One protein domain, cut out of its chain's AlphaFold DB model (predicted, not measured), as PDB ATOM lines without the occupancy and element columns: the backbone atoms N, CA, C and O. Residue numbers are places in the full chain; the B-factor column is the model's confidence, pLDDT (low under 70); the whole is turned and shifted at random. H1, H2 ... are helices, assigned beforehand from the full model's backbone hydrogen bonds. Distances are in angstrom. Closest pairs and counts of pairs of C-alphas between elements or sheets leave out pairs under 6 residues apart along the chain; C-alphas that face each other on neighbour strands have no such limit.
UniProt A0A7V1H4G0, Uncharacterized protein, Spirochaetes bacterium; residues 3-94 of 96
ATOM      1  N   ASP A   3     202.120 156.741  70.174       72.81
ATOM      2  CA  ASP A   3     201.613 155.497  70.765       72.81
ATOM      3  C   ASP A   3     202.652 154.817  71.654       72.81
ATOM      4  O   ASP A   3     202.333 154.397  72.763       72.81
ATOM      5  N   LYS A   4     203.924 154.810  71.238       67.88
ATOM      6  CA  LYS A   4     205.022 154.273  72.060       67.88
ATOM      7  C   LYS A   4     205.180 155.038  73.374       67.88
ATOM      8  O   LYS A   4     205.378 154.425  74.413       67.88
ATOM      9  N   VAL A   5     205.042 156.366  73.339       77.06
ATOM     10  CA  VAL A   5     205.119 157.208  74.544       77.06
ATOM     11  C   VAL A   5     203.935 156.917  75.466       77.06
ATOM     12  O   VAL A   5     204.118 156.744  76.666       77.06
ATOM     13  N   LYS A   6     202.731 156.778  74.904       70.31
ATOM     14  CA  LYS A   6     201.517 156.447  75.659       70.31
ATOM     15  C   LYS A   6     201.627 155.082  76.348       70.31
ATOM     16  O   LYS A   6     201.279 154.968  77.518       70.31
ATOM     17  N   ILE A   7     202.163 154.082  75.646       75.31
ATOM     18  CA  ILE A   7     202.383 152.724  76.165       75.31
ATOM     19  C   ILE A   7     203.430 152.721  77.284       75.31
ATOM     20  O   ILE A   7     203.198 152.118  78.327       75.31
ATOM     21  N   ILE A   8     204.553 153.424  77.105       74.38
ATOM     22  CA  ILE A   8     205.625 153.502  78.113       74.38
ATOM     23  C   ILE A   8     205.130 154.175  79.398       74.38
ATOM     24  O   ILE A   8     205.388 153.678  80.491       74.38
ATOM     25  N   VAL A   9     204.373 155.269  79.278       76.44
ATOM     26  CA  VAL A   9     203.797 155.967  80.439       76.44
ATOM     27  C   VAL A   9     202.789 155.077  81.170       76.44
ATOM     28  O   VAL A   9     202.791 155.038  82.397       76.44
ATOM     29  N   PHE A  10     201.965 154.321  80.438       72.19
ATOM     30  CA  PHE A  10     200.998 153.400  81.040       72.19
ATOM     31  C   PHE A  10     201.680 152.223  81.751       72.19
ATOM     32  O   PHE A  10     201.253 151.827  82.831       72.19
ATOM     33  N   LEU A  11     202.774 151.709  81.182       77.25
ATOM     34  CA  LEU A  11     203.613 150.684  81.805       77.25
ATOM     35  C   LEU A  11     204.220 151.176  83.120       77.25
ATOM     36  O   LEU A  11     204.082 150.506  84.136       77.25
ATOM     37  N   ILE A  12     204.848 152.355  83.120       78.38
ATOM     38  CA  ILE A  12     205.471 152.917  84.328       78.38
ATOM     39  C   ILE A  12     204.416 153.192  85.410       78.38
ATOM     40  O   ILE A  12     204.615 152.832  86.570       78.38
ATOM     41  N   ALA A  13     203.271 153.772  85.035       79.00
ATOM     42  CA  ALA A  13     202.180 154.041  85.968       79.00
ATOM     43  C   ALA A  13     201.575 152.748  86.542       79.00
ATOM     44  O   ALA A  13     201.338 152.663  87.745       79.00
ATOM     45  N   GLY A  14     201.373 151.730  85.699       69.00
ATOM     46  CA  GLY A  14     200.878 150.420  86.114       69.00
ATOM     47  C   GLY A  14     201.834 149.715  87.072       69.00
ATOM     48  O   GLY A  14     201.399 149.226  88.107       69.00
ATOM     49  N   VAL A  15     203.141 149.740  86.787       81.31
ATOM     50  CA  VAL A  15     204.166 149.147  87.660       81.31
ATOM     51  C   VAL A  15     204.147 149.804  89.042       81.31
ATOM     52  O   VAL A  15     204.038 149.102  90.045       81.31
ATOM     53  N   MET A  16     204.178 151.137  89.122       83.69
ATOM     54  CA  MET A  16     204.130 151.838  90.413       83.69
ATOM     55  C   MET A  16     202.814 151.615  91.169       83.69
ATOM     56  O   MET A  16     202.844 151.432  92.386       83.69
ATOM     57  N   ALA A  17     201.675 151.560  90.473       78.62
ATOM     58  CA  ALA A  17     200.386 151.256  91.090       78.62
ATOM     59  C   ALA A  17     200.325 149.820  91.643       78.62
ATOM     60  O   ALA A  17     199.840 149.613  92.753       78.62
ATOM     61  N   SER A  18     200.863 148.836  90.913       76.31
ATOM     62  CA  SER A  18     200.942 147.445  91.375       76.31
ATOM     63  C   SER A  18     201.824 147.298  92.610       76.31
ATOM     64  O   SER A  18     201.432 146.601  93.540       76.31
ATOM     65  N   PHE A  19     202.970 147.985  92.662       86.25
ATOM     66  CA  PHE A  19     203.803 148.004  93.866       86.25
ATOM     67  C   PHE A  19     203.056 148.614  95.058       86.25
ATOM     68  O   PHE A  19     203.066 148.029  96.136       86.25
ATOM     69  N   GLY A  20     202.349 149.734  94.863       81.75
ATOM     70  CA  GLY A  20     201.537 150.361  95.912       81.75
ATOM     71  C   GLY A  20     200.434 149.446  96.455       81.75
ATOM     72  O   GLY A  20     200.305 149.298  97.668       81.75
ATOM     73  N   GLY A  21     199.695 148.769  95.572       74.81
ATOM     74  CA  GLY A  21     198.670 147.796  95.971       74.81
ATOM     75  C   GLY A  21     199.241 146.560  96.676       74.81
ATOM     76  O   GLY A  21     198.594 146.008  97.563       74.81
ATOM     77  N   LEU A  22     200.468 146.148  96.335       79.50
ATOM     78  CA  LEU A  22     201.170 145.065  97.029       79.50
ATOM     79  C   LEU A  22     201.539 145.444  98.467       79.50
ATOM     80  O   LEU A  22     201.471 144.607  99.357       79.50
ATOM     81  N   PHE A  23     201.925 146.698  98.703       86.81
ATOM     82  CA  PHE A  23     202.179 147.184 100.058       86.81
ATOM     83  C   PHE A  23     200.887 147.305 100.866       86.81
ATOM     84  O   PHE A  23     200.869 146.939 102.039       86.81
ATOM     85  N   ASP A  24     199.801 147.768 100.251       79.25
ATOM     86  CA  ASP A  24     198.519 147.924 100.940       79.25
ATOM     87  C   ASP A  24     197.885 146.572 101.306       79.25
ATOM     88  O   ASP A  24     197.390 146.390 102.415       79.25
ATOM     89  N   SER A  25     198.014 145.563 100.436       75.75
ATOM     90  CA  SER A  25     197.486 144.218 100.694       75.75
ATOM     91  C   SER A  25     198.129 143.529 101.899       75.75
ATOM     92  O   SER A  25     197.460 142.751 102.575       75.75
ATOM     93  N   THR A  26     199.381 143.861 102.244       78.44
ATOM     94  CA  THR A  26     200.031 143.335 103.461       78.44
ATOM     95  C   THR A  26     199.397 143.833 104.759       78.44
ATOM     96  O   THR A  26     199.620 143.238 105.810       78.44
ATOM     97  N   ARG A  27     198.591 144.903 104.706       70.19
ATOM     98  CA  ARG A  27     197.845 145.416 105.862       70.19
ATOM     99  C   ARG A  27     196.448 144.812 105.999       70.19
ATOM    100  O   ARG A  27     195.820 145.009 107.035       70.19
ATOM    101  N   ILE A  28     195.945 144.102 104.988       72.31
ATOM    102  CA  ILE A  28     194.568 143.595 104.975       72.31
ATOM    103  C   ILE A  28     194.549 142.154 105.504       72.31
ATOM    104  O   ILE A  28     194.883 141.211 104.796       72.31
ATOM    105  N   GLU A  29     194.124 141.971 106.756       59.75
ATOM    106  CA  GLU A  29     194.110 140.663 107.439       59.75
ATOM    107  C   GLU A  29     192.974 139.717 106.999       59.75
ATOM    108  O   GLU A  29     192.998 138.535 107.339       59.75
ATOM    109  N   VAL A  30     191.964 140.184 106.250       51.72
ATOM    110  CA  VAL A  30     190.826 139.329 105.859       51.72
ATOM    111  C   VAL A  30     190.212 139.760 104.527       51.72
ATOM    112  O   VAL A  30     189.495 140.756 104.447       51.72
ATOM    113  N   VAL A  31     190.451 138.973 103.476       51.12
ATOM    114  CA  VAL A  31     189.798 139.128 102.167       51.12
ATOM    115  C   VAL A  31     188.811 137.979 101.993       51.12
ATOM    116  O   VAL A  31     189.203 136.820 101.887       51.12
ATOM    117  N   HIS A  32     187.513 138.283 101.977       54.41
ATOM    118  CA  HIS A  32     186.493 137.296 101.631       54.41
ATOM    119  C   HIS A  32     186.503 137.078 100.101       54.41
ATOM    120  O   HIS A  32     186.140 137.992  99.361       54.41
ATOM    121  N   PRO A  33     186.871 135.883  99.593       49.41
ATOM    122  CA  PRO A  33     187.069 135.651  98.157       49.41
ATOM    123  C   PRO A  33     185.783 135.788  97.325       49.41
ATOM    124  O   PRO A  33     185.851 136.114  96.144       49.41
ATOM    125  N   LEU A  34     184.606 135.639  97.944       55.84
ATOM    126  CA  LEU A  34     183.307 135.817  97.284       55.84
ATOM    127  C   LEU A  34     183.017 137.282  96.888       55.84
ATOM    128  O   LEU A  34     182.189 137.531  96.020       55.84
ATOM    129  N   GLN A  35     183.703 138.256  97.500       54.94
ATOM    130  CA  GLN A  35     183.669 139.659  97.066       54.94
ATOM    131  C   GLN A  35     184.648 139.935  95.913       54.94
ATOM    132  O   GLN A  35     184.432 140.878  95.158       54.94
ATOM    133  N   GLY A  36     185.685 139.108  95.732       55.69
ATOM    134  CA  GLY A  36     186.762 139.321  94.756       55.69
ATOM    135  C   GLY A  36     186.329 139.219  93.290       55.69
ATOM    136  O   GLY A  36     186.739 140.049  92.479       55.69
ATOM    137  N   GLU A  37     185.460 138.261  92.944       62.59
ATOM    138  CA  GLU A  37     184.926 138.151  91.573       62.59
ATOM    139  C   GLU A  37     184.034 139.345  91.202       62.59
ATOM    140  O   GLU A  37     184.151 139.905  90.111       62.59
ATOM    141  N   GLY A  38     183.185 139.787  92.136       68.12
ATOM    142  CA  GLY A  38     182.343 140.967  91.947       68.12
ATOM    143  C   GLY A  38     183.165 142.252  91.848       68.12
ATOM    144  O   GLY A  38     182.871 143.102  91.013       68.12
ATOM    145  N   LEU A  39     184.234 142.378  92.638       69.56
ATOM    146  CA  LEU A  39     185.140 143.528  92.640       69.56
ATOM    147  C   LEU A  39     185.839 143.735  91.293       69.56
ATOM    148  O   LEU A  39     185.866 144.860  90.800       69.56
ATOM    149  N   ALA A  40     186.361 142.674  90.669       69.88
ATOM    150  CA  ALA A  40     187.024 142.785  89.367       69.88
ATOM    151  C   ALA A  40     186.050 143.238  88.266       69.88
ATOM    152  O   ALA A  40     186.352 144.150  87.493       69.88
ATOM    153  N   LEU A  41     184.849 142.649  88.232       77.31
ATOM    154  CA  LEU A  41     183.809 143.010  87.267       77.31
ATOM    155  C   LEU A  41     183.292 144.440  87.499       77.31
ATOM    156  O   LEU A  41     183.104 145.200  86.547       77.31
ATOM    157  N   THR A  42     183.122 144.837  88.762       78.69
ATOM    158  CA  THR A  42     182.665 146.181  89.139       78.69
ATOM    159  C   THR A  42     183.741 147.227  88.865       78.69
ATOM    160  O   THR A  42     183.413 148.331  88.444       78.69
ATOM    161  N   ALA A  43     185.025 146.888  89.008       74.06
ATOM    162  CA  ALA A  43     186.133 147.758  88.628       74.06
ATOM    163  C   ALA A  43     186.149 148.018  87.116       74.06
ATOM    164  O   ALA A  43     186.256 149.166  86.692       74.06
ATOM    165  N   ILE A  44     185.961 146.988  86.285       73.94
ATOM    166  CA  ILE A  44     185.858 147.162  84.828       73.94
ATOM    167  C   ILE A  44     184.628 148.013  84.476       73.94
ATOM    168  O   ILE A  44     184.728 148.935  83.664       73.94
ATOM    169  N   ALA A  45     183.489 147.775  85.133       80.25
ATOM    170  CA  ALA A  45     182.290 148.595  84.968       80.25
ATOM    171  C   ALA A  45     182.522 150.061  85.385       80.25
ATOM    172  O   ALA A  45     182.125 150.967  84.658       80.25
ATOM    173  N   ALA A  46     183.235 150.311  86.488       78.25
ATOM    174  CA  ALA A  46     183.616 151.646  86.961       78.25
ATOM    175  C   ALA A  46     184.435 152.414  85.916       78.25
ATOM    176  O   ALA A  46     184.189 153.588  85.639       78.25
ATOM    177  N   VAL A  47     185.401 151.724  85.307       71.00
ATOM    178  CA  VAL A  47     186.285 152.259  84.267       71.00
ATOM    179  C   VAL A  47     185.509 152.592  82.986       71.00
ATOM    180  O   VAL A  47     185.804 153.602  82.335       71.00
ATOM    181  N   VAL A  48     184.496 151.793  82.640       75.31
ATOM    182  CA  VAL A  48     183.606 152.041  81.493       75.31
ATOM    183  C   VAL A  48     182.645 153.203  81.769       75.31
ATOM    184  O   VAL A  48     182.500 154.073  80.910       75.31
ATOM    185  N   ILE A  49     182.063 153.286  82.973       80.00
ATOM    186  CA  ILE A  49     181.241 154.429  83.418       80.00
ATOM    187  C   ILE A  49     182.071 155.726  83.413       80.00
ATOM    188  O   ILE A  49     181.576 156.771  82.999       80.00
ATOM    189  N   GLY A  50     183.359 155.649  83.775       69.75
ATOM    190  CA  GLY A  50     184.329 156.753  83.706       69.75
ATOM    191  C   GLY A  50     184.716 157.206  82.288       69.75
ATOM    192  O   GLY A  50     185.544 158.104  82.136       69.75
ATOM    193  N   GLY A  51     184.139 156.613  81.235       63.66
ATOM    194  CA  GLY A  51     184.311 157.057  79.847       63.66
ATOM    195  C   GLY A  51     185.505 156.440  79.110       63.66
ATOM    196  O   GLY A  51     185.914 156.939  78.056       63.66
ATOM    197  N   THR A  52     186.077 155.350  79.627       71.19
ATOM    198  CA  THR A  52     187.213 154.671  78.986       71.19
ATOM    199  C   THR A  52     186.722 153.825  77.812       71.19
ATOM    200  O   THR A  52     186.099 152.781  77.992       71.19
ATOM    201  N   ARG A  53     186.995 154.263  76.578       60.00
ATOM    202  CA  ARG A  53     186.664 153.490  75.369       60.00
ATOM    203  C   ARG A  53     187.625 152.299  75.216       60.00
ATOM    204  O   ARG A  53     188.810 152.510  74.961       60.00
ATOM    205  N   LEU A  54     187.102 151.070  75.292       56.41
ATOM    206  CA  LEU A  54     187.830 149.806  75.048       56.41
ATOM    207  C   LEU A  54     188.397 149.693  73.619       56.41
ATOM    208  O   LEU A  54     189.299 148.903  73.364       56.41
ATOM    209  N   THR A  55     187.876 150.496  72.688       60.84
ATOM    210  CA  THR A  55     188.226 150.493  71.261       60.84
ATOM    211  C   THR A  55     189.496 151.275  70.917       60.84
ATOM    212  O   THR A  55     189.930 151.220  69.774       60.84
ATOM    213  N   GLY A  56     190.115 151.963  71.886       51.66
ATOM    214  CA  GLY A  56     191.379 152.675  71.692       51.66
ATOM    215  C   GLY A  56     191.232 153.949  70.850       51.66
ATOM    216  O   GLY A  56     190.988 153.911  69.652       51.66
ATOM    217  N   GLY A  57     191.410 155.117  71.474       53.97
ATOM    218  CA  GLY A  57     191.512 156.373  70.718       53.97
ATOM    219  C   GLY A  57     191.316 157.645  71.535       53.97
ATOM    220  O   GLY A  57     192.019 158.622  71.313       53.97
ATOM    221  N   THR A  58     190.418 157.649  72.521       65.38
ATOM    222  CA  THR A  58     189.961 158.909  73.155       65.38
ATOM    223  C   THR A  58     189.392 158.718  74.571       65.38
ATOM    224  O   THR A  58     188.566 159.507  75.017       65.38
ATOM    225  N   GLY A  59     189.807 157.667  75.286       57.94
ATOM    226  CA  GLY A  59     189.600 157.561  76.735       57.94
ATOM    227  C   GLY A  59     190.760 158.231  77.474       57.94
ATOM    228  O   GLY A  59     191.920 157.894  77.228       57.94
ATOM    229  N   THR A  60     190.474 159.205  78.332       67.06
ATOM    230  CA  THR A  60     191.469 159.875  79.182       67.06
ATOM    231  C   THR A  60     191.701 159.062  80.453       67.06
ATOM    232  O   THR A  60     190.743 158.721  81.139       67.06
ATOM    233  N   ILE A  61     192.972 158.835  80.819       71.31
ATOM    234  CA  ILE A  61     193.372 158.197  82.096       71.31
ATOM    235  C   ILE A  61     192.702 158.895  83.291       71.31
ATOM    236  O   ILE A  61     192.295 158.246  84.248       71.31
ATOM    237  N   LEU A  62     192.518 160.217  83.196       67.94
ATOM    238  CA  LEU A  62     191.803 161.019  84.189       67.94
ATOM    239  C   LEU A  62     190.340 160.585  84.394       67.94
ATOM    240  O   LEU A  62     189.885 160.553  85.531       67.94
ATOM    241  N   GLY A  63     189.612 160.222  83.332       68.62
ATOM    242  CA  GLY A  63     188.220 159.758  83.440       68.62
ATOM    243  C   GLY A  63     188.122 158.379  84.092       68.62
ATOM    244  O   GLY A  63     187.284 158.149  84.962       68.62
ATOM    245  N   THR A  64     189.061 157.491  83.761       76.25
ATOM    246  CA  THR A  64     189.213 156.181  84.403       76.25
ATOM    247  C   THR A  64     189.509 156.303  85.895       76.25
ATOM    248  O   THR A  64     188.893 155.617  86.708       76.25
ATOM    249  N   PHE A  65     190.433 157.194  86.256       78.62
ATOM    250  CA  PHE A  65     190.835 157.427  87.639       78.62
ATOM    251  C   PHE A  65     189.672 157.966  88.479       78.62
ATOM    252  O   PHE A  65     189.461 157.508  89.597       78.62
ATOM    253  N   LEU A  66     188.878 158.882  87.911       75.69
ATOM    254  CA  LEU A  66     187.666 159.412  88.540       75.69
ATOM    255  C   LEU A  66     186.563 158.350  88.695       75.69
ATOM    256  O   LEU A  66     185.904 158.302  89.727       75.69
ATOM    257  N   GLY A  67     186.365 157.474  87.706       75.69
ATOM    258  CA  GLY A  67     185.396 156.375  87.815       75.69
ATOM    259  C   GLY A  67     185.798 155.341  88.873       75.69
ATOM    260  O   GLY A  67     184.975 154.915  89.685       75.69
ATOM    261  N   ALA A  68     187.081 154.979  88.907       82.69
ATOM    262  CA  ALA A  68     187.622 154.042  89.884       82.69
ATOM    263  C   ALA A  68     187.565 154.591  91.318       82.69
ATOM    264  O   ALA A  68     187.207 153.853  92.232       82.69
ATOM    265  N   SER A  69     187.860 155.878  91.529       78.94
ATOM    266  CA  SER A  69     187.823 156.486  92.866       78.94
ATOM    267  C   SER A  69     186.409 156.554  93.448       78.94
ATOM    268  O   SER A  69     186.241 156.341  94.650       78.94
ATOM    269  N   ILE A  70     185.379 156.753  92.618       84.12
ATOM    270  CA  ILE A  70     183.973 156.689  93.049       84.12
ATOM    271  C   ILE A  70     183.615 155.278  93.518       84.12
ATOM    272  O   ILE A  70     183.074 155.110  94.610       84.12
ATOM    273  N   VAL A  71     183.931 154.252  92.725       84.44
ATOM    274  CA  VAL A  71     183.609 152.864  93.091       84.44
ATOM    275  C   VAL A  71     184.399 152.404  94.308       84.44
ATOM    276  O   VAL A  71     183.826 151.772  95.190       84.44
ATOM    277  N   PHE A  72     185.672 152.789  94.415       83.12
ATOM    278  CA  PHE A  72     186.478 152.534  95.607       83.12
ATOM    279  C   PHE A  72     185.850 153.159  96.857       83.12
ATOM    280  O   PHE A  72     185.719 152.507  97.887       83.12
ATOM    281  N   THR A  73     185.376 154.399  96.740       85.00
ATOM    282  CA  THR A  73     184.681 155.099  97.822       85.00
ATOM    283  C   THR A  73     183.399 154.362  98.228       85.00
ATOM    284  O   THR A  73     183.187 154.101  99.407       85.00
ATOM    285  N   ILE A  74     182.560 153.956  97.266       87.44
ATOM    286  CA  ILE A  74     181.337 153.173  97.536       87.44
ATOM    287  C   ILE A  74     181.671 151.848  98.232       87.44
ATOM    288  O   ILE A  74     180.966 151.443  99.159       87.44
ATOM    289  N   GLN A  75     182.737 151.179  97.797       82.62
ATOM    290  CA  GLN A  75     183.193 149.921  98.375       82.62
ATOM    291  C   GLN A  75     183.609 150.099  99.837       82.62
ATOM    292  O   GLN A  75     183.182 149.312 100.680       82.62
ATOM    293  N   ASP A  76     184.379 151.143 100.137       85.06
ATOM    294  CA  ASP A  76     184.805 151.484 101.495       85.06
ATOM    295  C   ASP A  76     183.602 151.808 102.402       85.06
ATOM    296  O   ASP A  76     183.447 151.229 103.482       85.06
ATOM    297  N   TYR A  77     182.655 152.617 101.911       85.44
ATOM    298  CA  TYR A  77     181.403 152.900 102.618       85.44
ATOM    299  C   TYR A  77     180.589 151.631 102.895       85.44
ATOM    300  O   TYR A  77     180.110 151.433 104.014       85.44
ATOM    301  N   CYS A  78     180.438 150.755 101.899       82.12
ATOM    302  CA  CYS A  78     179.713 149.495 102.045       82.12
ATOM    303  C   CYS A  78     180.419 148.550 103.026       82.12
ATOM    304  O   CYS A  78     179.759 147.914 103.848       82.12
ATOM    305  N   GLN A  79     181.754 148.507 103.010       85.00
ATOM    306  CA  GLN A  79     182.548 147.702 103.935       85.00
ATOM    307  C   GLN A  79     182.351 148.162 105.382       85.00
ATOM    308  O   GLN A  79     182.105 147.343 106.275       85.00
ATOM    309  N   ASN A  80     182.374 149.475 105.618       84.94
ATOM    310  CA  ASN A  80     182.088 150.052 106.928       84.94
ATOM    311  C   ASN A  80     180.643 149.759 107.385       84.94
ATOM    312  O   ASN A  80     180.391 149.439 108.554       84.94
ATOM    313  N   TYR A  81     179.687 149.788 106.454       84.50
ATOM    314  CA  TYR A  81     178.285 149.470 106.728       84.50
ATOM    315  C   TYR A  81     178.071 147.980 107.047       84.50
ATOM    316  O   TYR A  81     177.363 147.638 107.996       84.50
ATOM    317  N   TYR A  82     178.735 147.079 106.318       85.88
ATOM    318  CA  TYR A  82     178.707 145.638 106.570       85.88
ATOM    319  C   TYR A  82     179.321 145.289 107.929       85.88
ATOM    320  O   TYR A  82     178.736 144.518 108.694       85.88
ATOM    321  N   ASN A  83     180.456 145.907 108.269       86.06
ATOM    322  CA  ASN A  83     181.084 145.756 109.580       86.06
ATOM    323  C   ASN A  83     180.161 146.235 110.708       86.06
ATOM    324  O   ASN A  83     180.063 145.574 111.746       86.06
ATOM    325  N   SER A  84     179.431 147.330 110.484       82.94
ATOM    326  CA  SER A  84     178.427 147.829 111.427       82.94
ATOM    327  C   SER A  84     177.280 146.832 111.599       82.94
ATOM    328  O   SER A  84     176.985 146.450 112.728       82.94
ATOM    329  N   TYR A  85     176.703 146.313 110.509       82.69
ATOM    330  CA  TYR A  85     175.643 145.298 110.571       82.69
ATOM    331  C   TYR A  85     176.093 144.018 111.297       82.69
ATOM    332  O   TYR A  85     175.359 143.493 112.138       82.69
ATOM    333  N   LYS A  86     177.316 143.534 111.035       82.00
ATOM    334  CA  LYS A  86     177.889 142.367 111.727       82.00
ATOM    335  C   LYS A  86     178.038 142.611 113.227       82.00
ATOM    336  O   LYS A  86     177.649 141.743 114.004       82.00
ATOM    337  N   ARG A  87     178.524 143.789 113.638       78.06
ATOM    338  CA  ARG A  87     178.613 144.152 115.061       78.06
ATOM    339  C   ARG A  87     177.249 144.136 115.741       78.06
ATOM    340  O   ARG A  87     177.134 143.558 116.816       78.06
ATOM    341  N   VAL A  88     176.218 144.719 115.121       80.88
ATOM    342  CA  VAL A  88     174.879 144.747 115.736       80.88
ATOM    343  C   VAL A  88     174.301 143.337 115.838       80.88
ATOM    344  O   VAL A  88     173.780 142.948 116.880       80.88
ATOM    345  N   LYS A  89     174.450 142.525 114.787       80.00
ATOM    346  CA  LYS A  89     173.932 141.155 114.787       80.00
ATOM    347  C   LYS A  89     174.647 140.274 115.808       80.00
ATOM    348  O   LYS A  89     173.994 139.467 116.449       80.00
ATOM    349  N   GLN A  90     175.950 140.455 116.008       79.38
ATOM    350  CA  GLN A  90     176.719 139.703 117.000       79.38
ATOM    351  C   GLN A  90     176.321 140.054 118.446       79.38
ATOM    352  O   GLN A  90     176.346 139.177 119.302       79.38
ATOM    353  N   VAL A  91     175.881 141.293 118.702       79.00
ATOM    354  CA  VAL A  91     175.289 141.702 119.989       79.00
ATOM    355  C   VAL A  91     173.893 141.101 120.188       79.00
ATOM    356  O   VAL A  91     173.572 140.661 121.284       79.00
ATOM    357  N   CYS A  92     173.065 141.031 119.141       68.44
ATOM    358  CA  CYS A  92     171.718 140.453 119.249       68.44
ATOM    359  C   CYS A  92     171.690 138.912 119.259       68.44
ATOM    360  O   CYS A  92     170.734 138.339 119.770       68.44
ATOM    361  N   LEU A  93     172.687 138.233 118.673       80.31
ATOM    362  CA  LEU A  93     172.715 136.766 118.539       80.31
ATOM    363  C   LEU A  93     173.401 136.040 119.708       80.31
ATOM    364  O   LEU A  93     173.446 134.813 119.703       80.31
ATOM    365  N   ASN A  94     173.927 136.775 120.689       63.22
ATOM    366  CA  ASN A  94     174.409 136.217 121.949       63.22
ATOM    367  C   ASN A  94     173.526 136.722 123.104       63.22
ATOM    368  O   ASN A  94     173.940 137.617 123.843       63.22
TER     369      ASN A  94
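Overview. This is residues 3 to 94 of the 96 residues of an uncharacterized protein of Spirochaetes bacterium (UniProt A0A7V1H4G0). A loose helical hairpin, with the long helix H3 bearing the shorter H2 near its first end, has helix H1 set off to one side, running roughly along H3. The 92 printed residues hold H1, H2 and H3 in that order, with no named strand: all helix. The whole is loose, a rod spanning 61 by 27 by 19 A, with a radius of gyration of the C-alphas of 17.2 A.

Along the chain. Find C-alpha 3 at (201.613, 155.497, 70.765); from there H1 runs 32.2 A to residue 25. H2 is residues 33 to 49, 24.6 A. H3, residues 61 to 92, runs 46.5 A to C-alpha 92 at (171.718, 140.453, 119.249).

Arrangement. Look at residues 42 to 49 of H2 and 63 to 71 of H3, where alone these helices touch; the closest C-alphas, of Val 47 and Thr 64, are 4.9 A apart. This hairpin runs opposite ways at a shallow tilt of 34 degrees, only just short of steep. H1 is apart from both. Every O i to N i+4 pair is within hydrogen-bond range in H1 and H3, and 11 of 13 in H2.

Size, cuts and confidence. The C-alphas of Lys 4 and Asn 94, the two farthest apart, are 61.3 A apart. The printed part has no cut. The link from H2 to H3 is long. Look for pLDDT under 70 at residues 29 to 40 and 53 to 60, among others.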